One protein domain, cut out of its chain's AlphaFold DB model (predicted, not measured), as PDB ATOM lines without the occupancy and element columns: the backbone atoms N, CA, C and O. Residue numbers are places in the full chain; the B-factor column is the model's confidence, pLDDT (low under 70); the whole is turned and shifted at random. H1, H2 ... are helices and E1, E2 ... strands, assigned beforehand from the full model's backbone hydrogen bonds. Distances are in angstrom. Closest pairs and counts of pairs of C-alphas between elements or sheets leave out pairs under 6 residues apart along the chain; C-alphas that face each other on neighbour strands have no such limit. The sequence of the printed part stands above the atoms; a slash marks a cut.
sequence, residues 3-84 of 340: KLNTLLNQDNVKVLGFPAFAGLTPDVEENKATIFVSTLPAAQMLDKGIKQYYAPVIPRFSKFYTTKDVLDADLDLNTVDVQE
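AT A GLANCE: This is residues 3 to 84 of the 340 residues of an uncharacterized protein of Enterococcus termitis (UniProt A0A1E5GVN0). Two pairs of strands, E1 with E2 and E3 with the long E4, spread like a fan, with E2 next to E3 where the two pairs meet. Short helices surround them: H4 lies at one side with H2 and H1 next to it, and H3 lies at the far side, near E4. The printed part has 82 residues with four named helices and four named strands, in the order H1 E1 H2 E2 H3 E3 H4 E4; the pair E1 and E2 is parallel, the pair E3 and E4 antiparallel. The class is mixed, with 22 residues in helices and 22 in strands. The whole is compact and rounded, with a radius of gyration of the C-alphas of 12.3 A and spans of 31 by 27 by 20 A.

IN THESE COORDINATES: E3, residues 52 to 56, is 13.4 A long from first to last C-alpha. E4, residues 76 to 84, is 26.0 A long and ends at C-alpha 84 at (123.428, 159.951, 197.937). E1, residues 13 to 16, and E2, residues 35 to 38, are each 10.0 A long; C-alpha 35 is at (126.975, 177.433, 207.233). H1, residues 4 to 8, is 6.2 A long and begins at C-alpha 4 at (117.118, 184.058, 207.717). H2, residues 19 to 22, is 5.0 A long, H3, residues 42 to 47, 8.8 A, and H4, residues 67 to 73, 10.1 A.

HOW THE PARTS SIT: E3 and E4 are antiparallel neighbours at 143 degrees, with N 55 and O 78 2.8 A apart and N 80 and O 53 2.8 A apart, within hydrogen-bond range. The closest C-alphas of E2 and E3 are those of Val 37 and Tyr 54, 4.6 A apart. E1 and E2 are parallel neighbours at 22 degrees, with N 14 and O 35 2.8 A apart, within hydrogen-bond range. E1, H2 and E2 form a strand-helix-strand unit, two parallel neighbour strands with a helix between them in the chain. H2 and H4 touch, closest at the C-alphas of Ala 20 and Thr 67, 4.5 A apart. H1 and H4 are close but not clearly touching, with the C-alphas of Asn 5 and Leu 71 6.4 A apart. The closest C-alphas of H3 and E4, those of Ala 42 and Val 82, are 6.6 A apart; H3 and H4 are apart. In H1, H3 and H4 every O i to N i+4 pair is within hydrogen-bond range; H2 is too short for such a pair.

THE WHOLE: The two C-alphas farthest apart, those of Asn 31 and Phe 61, are 38.5 A apart. The printed part has no cut. The link from H2 to E2, residues 23 to 34, is long. The mean pLDDT of the printed part is 87.8, and residues 11, 28 and 30 are under 70.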
ATOM      1  N   LYS A   3     115.136 182.063 211.657       88.25
ATOM      2  CA  LYS A   3     114.923 183.166 210.721       88.25
ATOM      3  C   LYS A   3     116.179 183.436 209.903       88.25
ATOM      4  O   LYS A   3     117.288 183.357 210.444       88.25
ATOM      5  N   LEU A   4     116.012 183.777 208.626       90.50
ATOM      6  CA  LEU A   4     117.118 184.058 207.717       90.50
ATOM      7  C   LEU A   4     118.035 185.147 208.273       90.50
ATOM      8  O   LEU A   4     119.239 184.919 208.376       90.50
ATOM      9  N   ASN A   5     117.486 186.280 208.716       90.88
ATOM     10  CA  ASN A   5     118.303 187.383 209.224       90.88
ATOM     11  C   ASN A   5     119.060 186.996 210.498       90.88
ATOM     12  O   ASN A   5     120.194 187.420 210.708       90.88
ATOM     13  N   THR A   6     118.461 186.146 211.338       89.12
ATOM     14  CA  THR A   6     119.137 185.623 212.533       89.12
ATOM     15  C   THR A   6     120.326 184.747 212.157       89.12
ATOM     16  O   THR A   6     121.390 184.872 212.761       89.12
ATOM     17  N   LEU A   7     120.167 183.882 211.152       87.50
ATOM     18  CA  LEU A   7     121.244 183.014 210.693       87.50
ATOM     19  C   LEU A   7     122.366 183.816 210.022       87.50
ATOM     20  O   LEU A   7     123.528 183.553 210.299       87.50
ATOM     21  N   LEU A   8     122.037 184.822 209.205       88.62
ATOM     22  CA  LEU A   8     123.017 185.674 208.515       88.62
ATOM     23  C   LEU A   8     123.926 186.469 209.464       88.62
ATOM     24  O   LEU A   8     125.031 186.833 209.076       88.62
ATOM     25  N   ASN A   9     123.486 186.712 210.700       85.06
ATOM     26  CA  ASN A   9     124.299 187.351 211.738       85.06
ATOM     27  C   ASN A   9     125.302 186.393 212.408       85.06
ATOM     28  O   ASN A   9     126.040 186.814 213.298       85.06
ATOM     29  N   GLN A  10     125.309 185.109 212.040       79.75
ATOM     30  CA  GLN A  10     126.294 184.147 212.525       79.75
ATOM     31  C   GLN A  10     127.599 184.237 211.730       79.75
ATOM     32  O   GLN A  10     127.626 184.627 210.562       79.75
ATOM     33  N   ASP A  11     128.688 183.810 212.362       68.06
ATOM     34  CA  ASP A  11     129.987 183.733 211.710       68.06
ATOM     35  C   ASP A  11     129.954 182.720 210.554       68.06
ATOM     36  O   ASP A  11     129.580 181.560 210.730       68.06
ATOM     37  N   ASN A  12     130.458 183.147 209.393       86.06
ATOM     38  CA  ASN A  12     130.812 182.282 208.267       86.06
ATOM     39  C   ASN A  12     129.633 181.621 207.518       86.06
ATOM     40  O   ASN A  12     129.662 180.427 207.200       86.06
ATOM     41  N   VAL A  13     128.599 182.402 207.198       90.12
ATOM     42  CA  VAL A  13     127.481 181.963 206.348       90.12
ATOM     43  C   VAL A  13     127.808 182.160 204.868       90.12
ATOM     44  O   VAL A  13     128.324 183.198 204.468       90.12
ATOM     45  N   LYS A  14     127.459 181.184 204.027       92.56
ATOM     46  CA  LYS A  14     127.531 181.284 202.567       92.56
ATOM     47  C   LYS A  14     126.161 181.040 201.955       92.56
ATOM     48  O   LYS A  14     125.551 179.999 202.201       92.56
ATOM     49  N   VAL A  15     125.703 181.982 201.132       92.75
ATOM     50  CA  VAL A  15     124.380 181.928 200.505       92.75
ATOM     51  C   VAL A  15     124.512 181.612 199.018       92.75
ATOM     52  O   VAL A  15     125.254 182.260 198.285       92.75
ATOM     53  N   LEU A  16     123.797 180.588 198.562       91.38
ATOM     54  CA  LEU A  16     123.809 180.109 197.182       91.38
ATOM     55  C   LEU A  16     122.410 180.222 196.567       91.38
ATOM     56  O   LEU A  16     121.407 180.048 197.255       91.38
ATOM     57  N   GLY A  17     122.330 180.475 195.261       88.75
ATOM     58  CA  GLY A  17     121.046 180.555 194.568       88.75
ATOM     59  C   GLY A  17     120.940 181.730 193.611       88.75
ATOM     60  O   GLY A  17     121.934 182.166 193.029       88.75
ATOM     61  N   PHE A  18     119.715 182.231 193.451       83.88
ATOM     62  CA  PHE A  18     119.417 183.377 192.590       83.88
ATOM     63  C   PHE A  18     120.191 184.630 193.029       83.88
ATOM     64  O   PHE A  18     120.511 184.751 194.213       83.88
ATOM     65  N   PRO A  19     120.446 185.600 192.128       88.56
ATOM     66  CA  PRO A  19     121.268 186.775 192.433       88.56
ATOM     67  C   PRO A  19     120.876 187.528 193.715       88.56
ATOM     68  O   PRO A  19     121.756 187.904 194.485       88.56
ATOM     69  N   ALA A  20     119.573 187.679 193.984       90.50
ATOM     70  CA  ALA A  20     119.071 188.319 195.203       90.50
ATOM     71  C   ALA A  20     119.488 187.581 196.493       90.50
ATOM     72  O   ALA A  20     119.787 188.220 197.494       90.50
ATOM     73  N   PHE A  21     119.564 186.245 196.462       92.38
ATOM     74  CA  PHE A  21     120.045 185.434 197.583       92.38
ATOM     75  C   PHE A  21     121.571 185.374 197.628       92.38
ATOM     76  O   PHE A  21     122.160 185.564 198.685       92.38
ATOM     77  N   ALA A  22     122.236 185.144 196.493       89.31
ATOM     78  CA  ALA A  22     123.695 185.041 196.438       89.31
ATOM     79  C   ALA A  22     124.388 186.312 196.964       89.31
ATOM     80  O   ALA A  22     125.411 186.223 197.646       89.31
ATOM     81  N   GLY A  23     123.786 187.483 196.715       88.50
ATOM     82  CA  GLY A  23     124.241 188.774 197.232       88.50
ATOM     83  C   GLY A  23     124.125 188.957 198.753       88.50
ATOM     84  O   GLY A  23     124.567 189.988 199.245       88.50
ATOM     85  N   LEU A  24     123.544 188.003 199.494       88.44
ATOM     86  CA  LEU A  24     123.522 187.991 200.964       88.44
ATOM     87  C   LEU A  24     124.809 187.433 201.579       88.44
ATOM     88  O   LEU A  24     124.961 187.513 202.792       88.44
ATOM     89  N   THR A  25     125.694 186.819 200.786       86.38
ATOM     90  CA  THR A  25     126.914 186.185 201.307       86.38
ATOM     91  C   THR A  25     127.843 187.242 201.917       86.38
ATOM     92  O   THR A  25     128.358 188.070 201.160       86.38
ATOM     93  N   PRO A  26     128.074 187.237 203.246       75.06
ATOM     94  CA  PRO A  26     129.095 188.076 203.863       75.06
ATOM     95  C   PRO A  26     130.505 187.585 203.496       75.06
ATOM     96  O   PRO A  26     130.674 186.547 202.854       75.06
ATOM     97  N   ASP A  27     131.534 188.309 203.937       72.50
ATOM     98  CA  ASP A  27     132.917 187.846 203.823       72.50
ATOM     99  C   ASP A  27     133.095 186.520 204.592       72.50
ATOM    100  O   ASP A  27     132.893 186.448 205.805       72.50
ATOM    101  N   VAL A  28     133.442 185.449 203.869       69.31
ATOM    102  CA  VAL A  28     133.605 184.086 204.406       69.31
ATOM    103  C   VAL A  28     135.069 183.877 204.804       69.31
ATOM    104  O   VAL A  28     135.976 184.097 204.002       69.31
ATOM    105  N   GLU A  29     135.317 183.423 206.031       72.25
ATOM    106  CA  GLU A  29     136.652 183.075 206.523       72.25
ATOM    107  C   GLU A  29     137.006 181.622 206.148       72.25
ATOM    108  O   GLU A  29     136.319 180.681 206.548       72.25
ATOM    109  N   GLU A  30     138.129 181.409 205.449       67.88
ATOM    110  CA  GLU A  30     138.554 180.076 204.965       67.88
ATOM    111  C   GLU A  30     138.785 179.027 206.074       67.88
ATOM    112  O   GLU A  30     138.750 177.829 205.802       67.88
ATOM    113  N   ASN A  31     139.003 179.450 207.325       72.56
ATOM    114  CA  ASN A  31     139.379 178.564 208.437       72.56
ATOM    115  C   ASN A  31     138.233 178.251 209.417       72.56
ATOM    116  O   ASN A  31     138.474 177.640 210.461       72.56
ATOM    117  N   LYS A  32     136.996 178.666 209.118       75.50
ATOM    118  CA  LYS A  32     135.811 178.374 209.940       75.50
ATOM    119  C   LYS A  32     134.887 177.390 209.224       75.50
ATOM    120  O   LYS A  32     134.840 177.340 207.998       75.50
ATOM    121  N   ALA A  33     134.116 176.618 209.991       78.19
ATOM    122  CA  ALA A  33     133.036 175.813 209.427       78.19
ATOM    123  C   ALA A  33     132.026 176.744 208.740       78.19
ATOM    124  O   ALA A  33     131.619 177.744 209.327       78.19
ATOM    125  N   THR A  34     131.680 176.469 207.483       88.12
ATOM    126  CA  THR A  34     130.749 177.303 206.711       88.12
ATOM    127  C   THR A  34     129.324 176.801 206.876       88.12
ATOM    128  O   THR A  34     129.049 175.622 206.650       88.12
ATOM    129  N   ILE A  35     128.412 177.705 207.224       90.25
ATOM    130  CA  ILE A  35     126.975 177.433 207.233       90.25
ATOM    131  C   ILE A  35     126.426 177.759 205.848       90.25
ATOM    132  O   ILE A  35     126.591 178.875 205.361       90.25
ATOM    133  N   PHE A  36     125.762 176.803 205.208       92.56
ATOM    134  CA  PHE A  36     125.191 177.008 203.879       92.56
ATOM    135  C   PHE A  36     123.707 177.347 203.960       92.56
ATOM    136  O   PHE A  36     122.929 176.611 204.564       92.56
ATOM    137  N   VAL A  37     123.315 178.425 203.285       93.19
ATOM    138  CA  VAL A  37     121.920 178.745 202.959       93.19
ATOM    139  C   VAL A  37     121.773 178.642 201.451       93.19
ATOM    140  O   VAL A  37     122.618 179.161 200.722       93.19
ATOM    141  N   SER A  38     120.752 177.956 200.946       92.50
ATOM    142  CA  SER A  38     120.650 177.741 199.503       92.50
ATOM    143  C   SER A  38     119.227 177.667 198.983       92.50
ATOM    144  O   SER A  38     118.382 176.980 199.552       92.50
ATOM    145  N   THR A  39     118.999 178.318 197.840       90.12
ATOM    146  CA  THR A  39     117.817 178.098 196.990       90.12
ATOM    147  C   THR A  39     118.118 177.186 195.796       90.12
ATOM    148  O   THR A  39     117.266 177.023 194.924       90.12
ATOM    149  N   LEU A  40     119.332 176.630 195.700       88.25
ATOM    150  CA  LEU A  40     119.682 175.681 194.641       88.25
ATOM    151  C   LEU A  40     118.999 174.322 194.869       88.25
ATOM    152  O   LEU A  40     118.755 173.940 196.017       88.25
ATOM    153  N   PRO A  41     118.744 173.547 193.797       87.44
ATOM    154  CA  PRO A  41     118.241 172.183 193.917       87.44
ATOM    155  C   PRO A  41     119.142 171.297 194.790       87.44
ATOM    156  O   PRO A  41     120.370 171.346 194.683       87.44
ATOM    157  N   ALA A  42     118.531 170.425 195.598       90.62
ATOM    158  CA  ALA A  42     119.232 169.531 196.525       90.62
ATOM    159  C   ALA A  42     120.306 168.663 195.843       90.62
ATOM    160  O   ALA A  42     121.389 168.468 196.390       90.62
ATOM    161  N   ALA A  43     120.044 168.200 194.618       89.56
ATOM    162  CA  ALA A  43     121.001 167.402 193.857       89.56
ATOM    163  C   ALA A  43     122.277 168.197 193.516       89.56
ATOM    164  O   ALA A  43     123.385 167.699 193.688       89.56
ATOM    165  N   GLN A  44     122.137 169.477 193.148       88.25
ATOM    166  CA  GLN A  44     123.282 170.359 192.890       88.25
ATOM    167  C   GLN A  44     124.056 170.698 194.168       88.25
ATOM    168  O   GLN A  44     125.271 170.895 194.122       88.25
ATOM    169  N   MET A  45     123.367 170.784 195.310       92.12
ATOM    170  CA  MET A  45     124.024 170.959 196.609       92.12
ATOM    171  C   MET A  45     124.911 169.755 196.935       92.12
ATOM    172  O   MET A  45     126.079 169.934 197.289       92.12
ATOM    173  N   LEU A  46     124.400 168.540 196.714       93.12
ATOM    174  CA  LEU A  46     125.166 167.312 196.907       93.12
ATOM    175  C   LEU A  46     126.385 167.231 195.975       93.12
ATOM    176  O   LEU A  46     127.467 166.867 196.436       93.12
ATOM    177  N   ASP A  47     126.251 167.622 194.705       89.69
ATOM    178  CA  ASP A  47     127.370 167.647 193.747       89.69
ATOM    179  C   ASP A  47     128.480 168.630 194.155       89.69
ATOM    180  O   ASP A  47     129.654 168.416 193.858       89.69
ATOM    181  N   LYS A  48     128.137 169.682 194.911       90.69
ATOM    182  CA  LYS A  48     129.103 170.604 195.538       90.69
ATOM    183  C   LYS A  48     129.716 170.057 196.835       90.69
ATOM    184  O   LYS A  48     130.475 170.766 197.490       90.69
ATOM    185  N   GLY A  49     129.384 168.826 197.226       93.19
ATOM    186  CA  GLY A  49     129.815 168.207 198.479       93.19
ATOM    187  C   GLY A  49     129.058 168.699 199.717       93.19
ATOM    188  O   GLY A  49     129.460 168.379 200.834       93.19
ATOM    189  N   ILE A  50     127.969 169.458 199.546       93.81
ATOM    190  CA  ILE A  50     127.189 170.038 200.644       93.81
ATOM    191  C   ILE A  50     125.990 169.132 200.925       93.81
ATOM    192  O   ILE A  50     125.020 169.103 200.171       93.81
ATOM    193  N   LYS A  51     126.068 168.382 202.027       94.81
ATOM    194  CA  LYS A  51     125.038 167.406 202.430       94.81
ATOM    195  C   LYS A  51     124.004 167.958 203.401       94.81
ATOM    196  O   LYS A  51     122.945 167.365 203.541       94.81
ATOM    197  N   GLN A  52     124.309 169.066 204.065       93.00
ATOM    198  CA  GLN A  52     123.418 169.713 205.018       93.00
ATOM    199  C   GLN A  52     123.436 171.219 204.777       93.00
ATOM    200  O   GLN A  52     124.508 171.811 204.637       93.00
ATOM    201  N   TYR A  53     122.257 171.826 204.688       93.00
ATOM    202  CA  TYR A  53     122.103 173.263 204.469       93.00
ATOM    203  C   TYR A  53     120.734 173.755 204.942       93.00
ATOM    204  O   TYR A  53     119.829 172.970 205.221       93.00
ATOM    205  N   TYR A  54     120.578 175.073 205.008       91.75
ATOM    206  CA  TYR A  54     119.302 175.723 205.266       91.75
ATOM    207  C   TYR A  54     118.645 176.157 203.954       91.75
ATOM    208  O   TYR A  54     119.257 176.859 203.146       91.75
ATOM    209  N   ALA A  55     117.397 175.755 203.741       91.00
ATOM    210  CA  ALA A  55     116.595 176.161 202.593       91.00
ATOM    211  C   ALA A  55     115.550 177.200 203.024       91.00
ATOM    212  O   ALA A  55     114.736 176.898 203.902       91.00
ATOM    213  N   PRO A  56     115.535 178.401 202.423       90.62
ATOM    214  CA  PRO A  56     114.480 179.377 202.666       90.62
ATOM    215  C   PRO A  56     113.104 178.853 202.255       90.62
ATOM    216  O   PRO A  56     112.936 178.305 201.164       90.62
ATOM    217  N   VAL A  57     112.111 179.060 203.117       87.38
ATOM    218  CA  VAL A  57     110.698 178.829 202.817       87.38
ATOM    219  C   VAL A  57     110.198 180.035 202.033       87.38
ATOM    220  O   VAL A  57     109.922 181.093 202.590       87.38
ATOM    221  N   ILE A  58     110.156 179.890 200.710       84.81
ATOM    222  CA  ILE A  58     109.766 180.953 199.783       84.81
ATOM    223  C   ILE A  58     108.252 180.862 199.537       84.81
ATOM    224  O   ILE A  58     107.807 179.874 198.942       84.81
ATOM    225  N   PRO A  59     107.448 181.866 199.941       80.56
ATOM    226  CA  PRO A  59     106.016 181.866 199.669       80.56
ATOM    227  C   PRO A  59     105.730 181.816 198.169       80.56
ATOM    228  O   PRO A  59     106.456 182.408 197.358       80.56
ATOM    229  N   ARG A  60     104.641 181.146 197.778       72.38
ATOM    230  CA  ARG A  60     104.207 181.136 196.375       72.38
ATOM    231  C   ARG A  60     103.987 182.566 195.876       72.38
ATOM    232  O   ARG A  60     103.542 183.432 196.619       72.38
ATOM    233  N   PHE A  61     104.314 182.795 194.606       72.94
ATOM    234  CA  PHE A  61     104.205 184.093 193.923       72.94
ATOM    235  C   PHE A  61     105.075 185.230 194.481       72.94
ATOM    236  O   PHE A  61     105.031 186.335 193.935       72.94
ATOM    237  N   SER A  62     105.904 184.974 195.496       81.06
ATOM    238  CA  SER A  62     106.889 185.954 195.949       81.06
ATOM    239  C   SER A  62     107.922 186.243 194.853       81.06
ATOM    240  O   SER A  62     108.277 185.384 194.040       81.06
ATOM    241  N   LYS A  63     108.381 187.496 194.805       85.69
ATOM    242  CA  LYS A  63     109.422 187.956 193.884       85.69
ATOM    243  C   LYS A  63     110.441 188.757 194.672       85.69
ATOM    244  O   LYS A  63     110.087 189.747 195.302       85.69
ATOM    245  N   PHE A  64     111.696 188.334 194.590       90.00
ATOM    246  CA  PHE A  64     112.825 189.021 195.203       90.00
ATOM    247  C   PHE A  64     113.743 189.517 194.092       90.00
ATOM    248  O   PHE A  64     114.410 188.722 193.427       90.00
ATOM    249  N   TYR A  65     113.742 190.825 193.856       90.19
ATOM    250  CA  TYR A  65     114.578 191.462 192.841       90.19
ATOM    251  C   TYR A  65     115.942 191.849 193.407       90.19
ATOM    252  O   TYR A  65     116.936 191.862 192.680       90.19
ATOM    253  N   THR A  66     115.996 192.157 194.702       93.88
ATOM    254  CA  THR A  66     117.196 192.632 195.386       93.88
ATOM    255  C   THR A  66     117.474 191.860 196.673       93.88
ATOM    256  O   THR A  66     116.578 191.271 197.274       93.88
ATOM    257  N   THR A  67     118.723 191.919 197.138       93.62
ATOM    258  CA  THR A  67     119.139 191.429 198.463       93.62
ATOM    259  C   THR A  67     118.306 192.046 199.590       93.62
ATOM    260  O   THR A  67     117.967 191.367 200.556       93.62
ATOM    261  N   LYS A  68     117.943 193.329 199.456       93.50
ATOM    262  CA  LYS A  68     117.116 194.034 200.439       93.50
ATOM    263  C   LYS A  68     115.714 193.432 200.528       93.50
ATOM    264  O   LYS A  68     115.229 193.264 201.638       93.50
ATOM    265  N   ASP A  69     115.117 193.048 199.401       94.19
ATOM    266  CA  ASP A  69     113.791 192.414 199.387       94.19
ATOM    267  C   ASP A  69     113.796 191.113 200.207       94.19
ATOM    268  O   ASP A  69     112.834 190.810 200.906       94.19
ATOM    269  N   VAL A  70     114.894 190.350 200.139       93.31
ATOM    270  CA  VAL A  70     115.046 189.096 200.889       93.31
ATOM    271  C   VAL A  70     115.237 189.358 202.387       93.31
ATOM    272  O   VAL A  70     114.625 188.673 203.204       93.31
ATOM    273  N   LEU A  71     116.056 190.355 202.753       93.12
ATOM    274  CA  LEU A  71     116.266 190.754 204.151       93.12
ATOM    275  C   LEU A  71     114.981 191.292 204.790       93.12
ATOM    276  O   LEU A  71     114.661 190.930 205.918       93.12
ATOM    277  N   ASP A  72     114.241 192.136 204.071       92.75
ATOM    278  CA  ASP A  72     112.995 192.732 204.561       92.75
ATOM    279  C   ASP A  72     111.906 191.660 204.773       92.75
ATOM    280  O   ASP A  72     111.067 191.809 205.659       92.75
ATOM    281  N   ALA A  73     111.932 190.564 204.003       91.88
ATOM    282  CA  ALA A  73     110.984 189.457 204.143       91.88
ATOM    283  C   ALA A  73     111.282 188.512 205.320       91.88
ATOM    284  O   ALA A  73     110.391 187.766 205.717       91.88
ATOM    285  N   ASP A  74     112.516 188.514 205.840       92.25
ATOM    286  CA  ASP A  74     112.994 187.656 206.935       92.25
ATOM    287  C   ASP A  74     112.433 186.222 206.881       92.25
ATOM    288  O   ASP A  74     111.674 185.757 207.744       92.25
ATOM    289  N   LEU A  75     112.773 185.541 205.784       90.94
ATOM    290  CA  LEU A  75     112.221 184.233 205.458       90.94
ATOM    291  C   LEU A  75     112.533 183.204 206.539       90.94
ATOM    292  O   LEU A  75     113.615 183.178 207.134       90.94
ATOM    293  N   ASP A  76     111.582 182.305 206.749       89.50
ATOM    294  CA  ASP A  76     111.823 181.123 207.551       89.50
ATOM    295  C   ASP A  76     112.760 180.147 206.834       89.50
ATOM    296  O   ASP A  76     112.837 180.112 205.603       89.50
ATOM    297  N   LEU A  77     113.483 179.345 207.612       87.81
ATOM    298  CA  LEU A  77     114.418 178.353 207.099       87.81
ATOM    299  C   LEU A  77     114.018 176.944 207.525       87.81
ATOM    300  O   LEU A  77     113.753 176.682 208.700       87.81
ATOM    301  N   ASN A  78     114.092 176.025 206.569       87.81
ATOM    302  CA  ASN A  78     114.080 174.592 206.810       87.81
ATOM    303  C   ASN A  78     115.509 174.051 206.832       87.81
ATOM    304  O   ASN A  78     116.330 174.432 205.998       87.81
ATOM    305  N   THR A  79     115.794 173.116 207.736       89.75
ATOM    306  CA  THR A  79     117.037 172.339 207.666       89.75
ATOM    307  C   THR A  79     116.845 171.203 206.673       89.75
ATOM    308  O   THR A  79     115.881 170.441 206.775       89.75
ATOM    309  N   VAL A  80     117.762 171.092 205.720       91.50
ATOM    310  CA  VAL A  80     117.733 170.079 204.670       91.50
ATOM    311  C   VAL A  80     118.965 169.199 204.780       91.50
ATOM    312  O   VAL A  80     120.090 169.694 204.734       91.50
ATOM    313  N   ASP A  81     118.733 167.893 204.864       93.44
ATOM    314  CA  ASP A  81     119.758 166.864 204.749       93.44
ATOM    315  C   ASP A  81     119.590 166.130 203.415       93.44
ATOM    316  O   ASP A  81     118.492 165.709 203.044       93.44
ATOM    317  N   VAL A  82     120.690 165.970 202.685       94.50
ATOM    318  CA  VAL A  82     120.734 165.314 201.377       94.50
ATOM    319  C   VAL A  82     121.730 164.172 201.421       94.50
ATOM    320  O   VAL A  82     122.888 164.330 201.816       94.50
ATOM    321  N   GLN A  83     121.274 163.008 200.980       95.06
ATOM    322  CA  GLN A  83     122.065 161.789 200.949       95.06
ATOM    323  C   GLN A  83     122.105 161.247 199.530       95.06
ATOM    324  O   GLN A  83     121.080 161.197 198.856       95.06
ATOM    325  N   GLU A  84     123.288 160.824 199.099       96.19
ATOM    326  CA  GLU A  84     123.428 159.951 197.937       96.19
ATOM    327  C   GLU A  84     122.874 158.575 198.308       96.19
ATOM    328  O   GLU A  84     123.211 158.040 199.367       96.19
TER     329      GLU A  84